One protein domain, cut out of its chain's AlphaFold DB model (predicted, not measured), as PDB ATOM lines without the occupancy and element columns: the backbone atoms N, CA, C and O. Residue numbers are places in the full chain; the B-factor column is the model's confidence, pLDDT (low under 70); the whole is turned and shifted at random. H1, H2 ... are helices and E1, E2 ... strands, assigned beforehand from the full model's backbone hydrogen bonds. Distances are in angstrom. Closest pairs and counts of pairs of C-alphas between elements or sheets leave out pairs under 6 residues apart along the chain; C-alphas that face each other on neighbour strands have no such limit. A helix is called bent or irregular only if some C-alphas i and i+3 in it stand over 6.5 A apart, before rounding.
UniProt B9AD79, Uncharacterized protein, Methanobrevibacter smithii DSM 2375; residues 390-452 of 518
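What this domain is: This is residues 390 to 452 of the 518 residues of an uncharacterized protein of Methanobrevibacter smithii DSM 2375 (UniProt B9AD79). What shape does the printed part make? Three helices, H1, H2 and H3, run lengthwise side by side in a loose triangle, and the hairpin of strands E1 and E2 reaches beyond one end of them. What is it built of, in order? The printed part has 63 residues, with three named helices and two named strands in the order H1, E1, E2, H2, H3; the sheet, of order E1 - E2, is antiparallel, and the class is mostly helix. How closely is it gathered? It is only just compact, close to loose, with a radius of gyration of the C-alphas of 12.6 A, and its outline is a rod of 44 by 22 by 18 A.

Where its parts are: Where does the first element lie? H1 holds residues 390 to 399, 15.5 A long, with C-alpha 390 at (44.538, 152.932, 50.330). It is neither bent nor irregular, but only just: C-alphas 396 and 399 are 6.2 A apart. Where are the strands? E1 is residues 406 to 409, 9.8 A, and E2 is residues 413 to 416, 9.9 A. Where are the other helices? H2 is residues 418 to 432, 20.0 A, beginning at C-alpha 418 (60.374, 142.130, 45.059). H3 is residues 440 to 450, 15.1 A, ending at C-alpha 450 (59.494, 152.146, 47.310).

How they stand to each other: How does H1 stand to the other helices? H1 and H2 are close but not clearly touching, the closest C-alphas being those of Ile 398 and Val 421, 8.0 A apart, at a shallow tilt of 26 degrees, opposite ways. H1 and H3 are close but not clearly touching, with the C-alphas of Val 391 and Asn 443 closest at 7.5 A, at a shallow tilt of 27 degrees, the same way. How do E1 and E2 pair? They form an antiparallel hairpin at 154 degrees, with N 407 and O 415 at 2.9 A and N 415 and O 407 at 2.8 A within hydrogen-bond range. E1 and H2 are only just apart, closest at 8.2 A, and E2 and H3 are apart. How do H2 and H3 stand? They are close but not clearly touching, with the C-alphas of Ser 429 and Tyr 440 closest at 7.1 A, at a shallow tilt of 30 degrees, opposite ways. What do the helix backbones show? In H3 every O i to N i+4 pair is within hydrogen-bond range; in H1 it is 3 of 6 and in H2 10 of 11.

The domain as a whole: How large is it, and is it cut? The two C-alphas farthest apart, those of Asp 410 and Pro 436, are 43.8 A apart, and the printed part has no cut. Is any link long? No link is long: E1 to E2 and E2 to H2 are tight, and H1 to E1 and H2 to H3 are short. Where is confidence low? The mean pLDDT of the printed part is 71.3, and residues 396 to 404 and 429 to 442 of this model are under 70.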
ATOM      1  N   TYR A 390      44.926 154.308  49.982       74.25
ATOM      2  CA  TYR A 390      44.538 152.932  50.330       74.25
ATOM      3  C   TYR A 390      45.641 151.924  49.964       74.25
ATOM      4  O   TYR A 390      45.970 151.038  50.748       74.25
ATOM      5  N   VAL A 391      46.279 152.084  48.795       76.19
ATOM      6  CA  VAL A 391      47.456 151.278  48.422       76.19
ATOM      7  C   VAL A 391      48.623 151.590  49.351       76.19
ATOM      8  O   VAL A 391      49.298 150.667  49.786       76.19
ATOM      9  N   GLU A 392      48.864 152.858  49.689       75.06
ATOM     10  CA  GLU A 392      49.910 153.224  50.649       75.06
ATOM     11  C   GLU A 392      49.698 152.575  52.017       75.06
ATOM     12  O   GLU A 392      50.630 151.976  52.532       75.06
ATOM     13  N   GLU A 393      48.493 152.633  52.582       71.25
ATOM     14  CA  GLU A 393      48.133 152.023  53.865       71.25
ATOM     15  C   GLU A 393      48.247 150.497  53.801       71.25
ATOM     16  O   GLU A 393      48.896 149.883  54.650       71.25
ATOM     17  N   TYR A 394      47.730 149.878  52.738       74.00
ATOM     18  CA  TYR A 394      47.846 148.436  52.529       74.00
ATOM     19  C   TYR A 394      49.317 147.996  52.457       74.00
ATOM     20  O   TYR A 394      49.704 146.970  53.022       74.00
ATOM     21  N   PHE A 395      50.165 148.807  51.819       72.50
ATOM     22  CA  PHE A 395      51.605 148.576  51.711       72.50
ATOM     23  C   PHE A 395      52.404 149.129  52.907       72.50
ATOM     24  O   PHE A 395      53.561 148.756  53.073       72.50
ATOM     25  N   SER A 396      51.814 149.938  53.788       66.12
ATOM     26  CA  SER A 396      52.466 150.452  55.003       66.12
ATOM     27  C   SER A 396      52.743 149.324  56.002       66.12
ATOM     28  O   SER A 396      53.713 149.372  56.756       66.12
ATOM     29  N   SER A 397      51.955 148.248  55.926       56.84
ATOM     30  CA  SER A 397      52.138 147.014  56.696       56.84
ATOM     31  C   SER A 397      53.316 146.147  56.221       56.84
ATOM     32  O   SER A 397      53.848 145.356  56.996       56.84
ATOM     33  N   ILE A 398      53.794 146.323  54.979       60.81
ATOM     34  CA  ILE A 398      54.890 145.529  54.370       60.81
ATOM     35  C   ILE A 398      56.245 145.779  55.048       60.81
ATOM     36  O   ILE A 398      57.211 145.040  54.851       60.81
ATOM     37  N   PHE A 399      56.299 146.818  55.869       57.81
ATOM     38  CA  PHE A 399      57.431 147.196  56.690       57.81
ATOM     39  C   PHE A 399      57.594 146.344  57.963       57.81
ATOM     40  O   PHE A 399      58.669 146.408  58.556       57.81
ATOM     41  N   ASN A 400      56.607 145.503  58.315       55.16
ATOM     42  CA  ASN A 400      56.661 144.533  59.420       55.16
ATOM     43  C   ASN A 400      56.582 143.071  58.913       55.16
ATOM     44  O   ASN A 400      55.863 142.751  57.966       55.16
ATOM     45  N   VAL A 401      57.373 142.172  59.519       53.28
ATOM     46  CA  VAL A 401      57.851 140.914  58.891       53.28
ATOM     47  C   VAL A 401      56.999 139.665  59.040       53.28
ATOM     48  O   VAL A 401      57.338 138.677  58.390       53.28
ATOM     49  N   ASN A 402      55.869 139.656  59.741       54.62
ATOM     50  CA  ASN A 402      55.126 138.389  59.862       54.62
ATOM     51  C   ASN A 402      54.684 137.802  58.501       54.62
ATOM     52  O   ASN A 402      54.494 136.596  58.375       54.62
ATOM     53  N   ASP A 403      54.692 138.621  57.445       59.38
ATOM     54  CA  ASP A 403      54.362 138.220  56.083       59.38
ATOM     55  C   ASP A 403      55.572 138.001  55.144       59.38
ATOM     56  O   ASP A 403      55.379 137.716  53.964       59.38
ATOM     57  N   GLY A 404      56.833 138.120  55.586       68.75
ATOM     58  CA  GLY A 404      58.034 137.748  54.808       68.75
ATOM     59  C   GLY A 404      58.328 138.564  53.533       68.75
ATOM     60  O   GLY A 404      58.743 137.997  52.517       68.75
ATOM     61  N   PHE A 405      58.103 139.882  53.548       76.00
ATOM     62  CA  PHE A 405      58.332 140.774  52.396       76.00
ATOM     63  C   PHE A 405      59.764 141.282  52.219       76.00
ATOM     64  O   PHE A 405      60.061 141.967  51.236       76.00
ATOM     65  N   GLY A 406      60.672 140.948  53.124       78.56
ATOM     66  CA  GLY A 406      62.070 141.328  53.021       78.56
ATOM     67  C   GLY A 406      62.939 140.576  54.012       78.56
ATOM     68  O   GLY A 406      62.442 139.828  54.848       78.56
ATOM     69  N   GLN A 407      64.244 140.766  53.870       82.50
ATOM     70  CA  GLN A 407      65.255 140.190  54.741       82.50
ATOM     71  C   GLN A 407      66.400 141.182  54.928       82.50
ATOM     72  O   GLN A 407      66.738 141.950  54.018       82.50
ATOM     73  N   ILE A 408      67.031 141.138  56.094       84.38
ATOM     74  CA  ILE A 408      68.246 141.894  56.365       84.38
ATOM     75  C   ILE A 408      69.468 141.093  55.903       84.38
ATOM     76  O   ILE A 408      69.587 139.901  56.166       84.38
ATOM     77  N   ALA A 409      70.364 141.734  55.156       78.94
ATOM     78  CA  ALA A 409      71.679 141.177  54.857       78.94
ATOM     79  C   ALA A 409      72.639 141.423  56.029       78.94
ATOM     80  O   ALA A 409      72.503 142.437  56.715       78.94
ATOM     81  N   ASP A 410      73.677 140.595  56.169       71.50
ATOM     82  CA  ASP A 410      74.716 140.715  57.212       71.50
ATOM     83  C   ASP A 410      75.371 142.108  57.275       71.50
ATOM     84  O   ASP A 410      75.840 142.561  58.317       71.50
ATOM     85  N   SER A 411      75.345 142.847  56.163       74.31
ATOM     86  CA  SER A 411      75.806 144.234  56.065       74.31
ATOM     87  C   SER A 411      74.892 145.268  56.752       74.31
ATOM     88  O   SER A 411      75.203 146.460  56.725       74.31
ATOM     89  N   GLY A 412      73.756 144.861  57.325       82.00
ATOM     90  CA  GLY A 412      72.735 145.753  57.881       82.00
ATOM     91  C   GLY A 412      71.931 146.487  56.804       82.00
ATOM     92  O   GLY A 412      71.578 147.650  56.980       82.00
ATOM     93  N   ILE A 413      71.697 145.839  55.658       88.00
ATOM     94  CA  ILE A 413      70.902 146.389  54.550       88.00
ATOM     95  C   ILE A 413      69.624 145.569  54.417       88.00
ATOM     96  O   ILE A 413      69.690 144.361  54.195       88.00
ATOM     97  N   TRP A 414      68.476 146.236  54.491       86.88
ATOM     98  CA  TRP A 414      67.176 145.637  54.228       86.88
ATOM     99  C   TRP A 414      66.954 145.460  52.726       86.88
ATOM    100  O   TRP A 414      67.058 146.416  51.946       86.88
ATOM    101  N   LYS A 415      66.643 144.231  52.315       86.81
ATOM    102  CA  LYS A 415      66.330 143.861  50.934       86.81
ATOM    103  C   LYS A 415      64.898 143.359  50.858       86.81
ATOM    104  O   LYS A 415      64.552 142.366  51.489       86.81
ATOM    105  N   PHE A 416      64.084 144.005  50.032       84.75
ATOM    106  CA  PHE A 416      62.724 143.546  49.770       84.75
ATOM    107  C   PHE A 416      62.709 142.317  48.858       84.75
ATOM    108  O   PHE A 416      63.407 142.272  47.841       84.75
ATOM    109  N   ASN A 417      61.836 141.362  49.172       84.62
ATOM    110  CA  ASN A 417      61.433 140.306  48.258       84.62
ATOM    111  C   ASN A 417      60.494 140.908  47.203       84.62
ATOM    112  O   ASN A 417      59.273 140.953  47.361       84.62
ATOM    113  N   LYS A 418      61.093 141.414  46.122       83.06
ATOM    114  CA  LYS A 418      60.374 142.130  45.059       83.06
ATOM    115  C   LYS A 418      59.262 141.292  44.442       83.06
ATOM    116  O   LYS A 418      58.223 141.855  44.112       83.06
ATOM    117  N   ASP A 419      59.461 139.987  44.296       81.56
ATOM    118  CA  ASP A 419      58.473 139.110  43.672       81.56
ATOM    119  C   ASP A 419      57.271 138.893  44.588       81.56
ATOM    120  O   ASP A 419      56.137 139.018  44.131       81.56
ATOM    121  N   LYS A 420      57.496 138.705  45.894       83.38
ATOM    122  CA  LYS A 420      56.411 138.598  46.879       83.38
ATOM    123  C   LYS A 420      55.604 139.893  46.988       83.38
ATOM    124  O   LYS A 420      54.376 139.858  46.961       83.38
ATOM    125  N   VAL A 421      56.284 141.041  47.035       80.06
ATOM    126  CA  VAL A 421      55.620 142.353  47.083       80.06
ATOM    127  C   VAL A 421      54.836 142.629  45.793       80.06
ATOM    128  O   VAL A 421      53.703 143.103  45.843       80.06
ATOM    129  N   ARG A 422      55.396 142.295  44.622       79.62
ATOM    130  CA  ARG A 422      54.693 142.415  43.332       79.62
ATOM    131  C   ARG A 422      53.503 141.467  43.228       79.62
ATOM    132  O   ARG A 422      52.489 141.867  42.662       79.62
ATOM    133  N   GLY A 423      53.623 140.247  43.751       78.50
ATOM    134  CA  GLY A 423      52.527 139.286  43.850       78.50
ATOM    135  C   GLY A 423      51.369 139.869  44.649       78.50
ATOM    136  O   GLY A 423      50.273 140.006  44.115       78.50
ATOM    137  N   LYS A 424      51.651 140.369  45.857       79.88
ATOM    138  CA  LYS A 424      50.638 140.992  46.717       79.88
ATOM    139  C   LYS A 424      50.026 142.255  46.099       79.88
ATOM    140  O   LYS A 424      48.821 142.455  46.191       79.88
ATOM    141  N   PHE A 425      50.809 143.065  45.380       79.81
ATOM    142  CA  PHE A 425      50.265 144.202  44.620       79.81
ATOM    143  C   PHE A 425      49.352 143.757  43.487       79.81
ATOM    144  O   PHE A 425      48.314 144.371  43.259       79.81
ATOM    145  N   LYS A 426      49.719 142.690  42.773       73.81
ATOM    146  CA  LYS A 426      48.890 142.112  41.714       73.81
ATOM    147  C   LYS A 426      47.576 141.573  42.274       73.81
ATOM    148  O   LYS A 426      46.565 141.725  41.600       73.81
ATOM    149  N   ASP A 427      47.598 140.982  43.465       72.88
ATOM    150  CA  ASP A 427      46.399 140.496  44.147       72.88
ATOM    151  C   ASP A 427      45.502 141.651  44.591       72.88
ATOM    152  O   ASP A 427      44.356 141.695  44.160       72.88
ATOM    153  N   LEU A 428      46.045 142.658  45.288       74.81
ATOM    154  CA  LEU A 428      45.303 143.877  45.636       74.81
ATOM    155  C   LEU A 428      44.709 144.563  44.393       74.81
ATOM    156  O   LEU A 428      43.570 145.020  44.395       74.81
ATOM    157  N   SER A 429      45.472 144.610  43.299       67.06
ATOM    158  CA  SER A 429      45.032 145.222  42.042       67.06
ATOM    159  C   SER A 429      43.850 144.498  41.396       67.06
ATOM    160  O   SER A 429      43.222 145.081  40.521       67.06
ATOM    161  N   LYS A 430      43.548 143.242  41.754       67.38
ATOM    162  CA  LYS A 430      42.347 142.556  41.245       67.38
ATOM    163  C   LYS A 430      41.082 143.212  41.793       67.38
ATOM    164  O   LYS A 430      40.156 143.422  41.022       67.38
ATOM    165  N   THR A 431      41.093 143.575  43.071       64.12
ATOM    166  CA  THR A 431      39.965 144.197  43.776       64.12
ATOM    167  C   THR A 431      39.946 145.712  43.561       64.12
ATOM    168  O   THR A 431      38.919 146.282  43.217       64.12
ATOM    169  N   MET A 432      41.107 146.375  43.631       67.00
ATOM    170  CA  MET A 432      41.220 147.834  43.453       67.00
ATOM    171  C   MET A 432      40.833 148.330  42.062       67.00
ATOM    172  O   MET A 432      40.494 149.498  41.906       67.00
ATOM    173  N   LYS A 433      40.878 147.454  41.056       59.31
ATOM    174  CA  LYS A 433      40.425 147.753  39.697       59.31
ATOM    175  C   LYS A 433      39.003 148.324  39.664       59.31
ATOM    176  O   LYS A 433      38.743 149.173  38.827       59.31
ATOM    177  N   ILE A 434      38.135 147.908  40.590       54.56
ATOM    178  CA  ILE A 434      36.744 148.379  40.735       54.56
ATOM    179  C   ILE A 434      36.671 149.894  40.959       54.56
ATOM    180  O   ILE A 434      35.701 150.532  40.575       54.56
ATOM    181  N   CYS A 435      37.685 150.489  41.588       58.78
ATOM    182  CA  CYS A 435      37.699 151.914  41.879       58.78
ATOM    183  C   CYS A 435      38.014 152.724  40.603       58.78
ATOM    184  O   CYS A 435      39.117 152.583  40.065       58.78
ATOM    185  N   PRO A 436      37.143 153.653  40.159       51.28
ATOM    186  CA  PRO A 436      37.362 154.476  38.962       51.28
ATOM    187  C   PRO A 436      38.543 155.436  39.123       51.28
ATOM    188  O   PRO A 436      39.077 155.959  38.148       51.28
ATOM    189  N   PHE A 437      38.978 155.662  40.363       56.59
ATOM    190  CA  PHE A 437      40.111 156.513  40.695       56.59
ATOM    191  C   PHE A 437      41.434 155.736  40.813       56.59
ATOM    192  O   PHE A 437      42.469 156.339  41.103       56.59
ATOM    193  N   PHE A 438      41.433 154.410  40.633       62.50
ATOM    194  CA  PHE A 438      42.635 153.593  40.791       62.50
ATOM    195  C   PHE A 438      43.505 153.578  39.527       62.50
ATOM    196  O   PHE A 438      43.265 152.839  38.574       62.50
ATOM    197  N   ASP A 439      44.610 154.324  39.557       60.06
ATOM    198  CA  ASP A 439      45.653 154.225  38.535       60.06
ATOM    199  C   ASP A 439      46.667 153.117  38.876       60.06
ATOM    200  O   ASP A 439      47.621 153.311  39.645       60.06
ATOM    201  N   TYR A 440      46.494 151.947  38.257       62.62
ATOM    202  CA  TYR A 440      47.407 150.811  38.400       62.62
ATOM    203  C   TYR A 440      48.863 151.163  38.052       62.62
ATOM    204  O   TYR A 440      49.792 150.729  38.740       62.62
ATOM    205  N   MET A 441      49.092 151.935  36.985       61.16
ATOM    206  CA  MET A 441      50.438 152.192  36.472       61.16
ATOM    207  C   MET A 441      51.194 153.186  37.346       61.16
ATOM    208  O   MET A 441      52.374 152.956  37.641       61.16
ATOM    209  N   SER A 442      50.529 154.240  37.817       63.16
ATOM    210  CA  SER A 442      51.152 155.194  38.738       63.16
ATOM    211  C   SER A 442      51.430 154.559  40.102       63.16
ATOM    212  O   SER A 442      52.535 154.722  40.628       63.16
ATOM    213  N   ASN A 443      50.522 153.728  40.628       70.44
ATOM    214  CA  ASN A 443      50.765 152.970  41.862       70.44
ATOM    215  C   ASN A 443      51.894 151.936  41.705       70.44
ATOM    216  O   ASN A 443      52.768 151.829  42.565       70.44
ATOM    217  N   LYS A 444      51.975 151.239  40.565       71.56
ATOM    218  CA  LYS A 444      53.089 150.325  40.246       71.56
ATOM    219  C   LYS A 444      54.436 151.051  40.167       71.56
ATOM    220  O   LYS A 444      55.470 150.520  40.595       71.56
ATOM    221  N   LYS A 445      54.448 152.264  39.606       73.06
ATOM    222  CA  LYS A 445      55.644 153.112  39.523       73.06
ATOM    223  C   LYS A 445      56.080 153.577  40.916       73.06
ATOM    224  O   LYS A 445      57.268 153.462  41.231       73.06
ATOM    225  N   ALA A 446      55.139 154.018  41.752       75.00
ATOM    226  CA  ALA A 446      55.383 154.366  43.152       75.00
ATOM    227  C   ALA A 446      55.942 153.169  43.941       75.00
ATOM    228  O   ALA A 446      57.009 153.281  44.545       75.00
ATOM    229  N   LEU A 447      55.336 151.984  43.798       76.81
ATOM    230  CA  LEU A 447      55.807 150.742  44.418       76.81
ATOM    231  C   LEU A 447      57.257 150.413  44.041       76.81
ATOM    232  O   LEU A 447      58.073 150.035  44.877       76.81
ATOM    233  N   THR A 448      57.615 150.589  42.769       74.56
ATOM    234  CA  THR A 448      58.980 150.319  42.291       74.56
ATOM    235  C   THR A 448      60.000 151.287  42.898       74.56
ATOM    236  O   THR A 448      61.131 150.889  43.184       74.56
ATOM    237  N   LYS A 449      59.611 152.548  43.130       74.19
ATOM    238  CA  LYS A 449      60.436 153.539  43.840       74.19
ATOM    239  C   LYS A 449      60.590 153.177  45.323       74.19
ATOM    240  O   LYS A 449      61.675 153.389  45.865       74.19
ATOM    241  N   TYR A 450      59.546 152.605  45.920       70.12
ATOM    242  CA  TYR A 450      59.494 152.146  47.310       70.12
ATOM    243  C   TYR A 450      60.344 150.893  47.586       70.12
ATOM    244  O   TYR A 450      60.938 150.780  48.651       70.12
ATOM    245  N   LEU A 451      60.494 149.981  46.615       71.75
ATOM    246  CA  LEU A 451      61.242 148.714  46.758       71.75
ATOM    247  C   LEU A 451      62.771 148.836  46.607       71.75
ATOM    248  O   LEU A 451      63.447 147.909  46.138       71.75
ATOM    249  N   LYS A 452      63.340 149.989  46.965       79.06
ATOM    250  CA  LYS A 452      64.797 150.178  47.004       79.06
ATOM    251  C   LYS A 452      65.369 149.554  48.275       79.06
ATOM    252  O   LYS A 452      64.693 149.486  49.293       79.06
TER     253      LYS A 452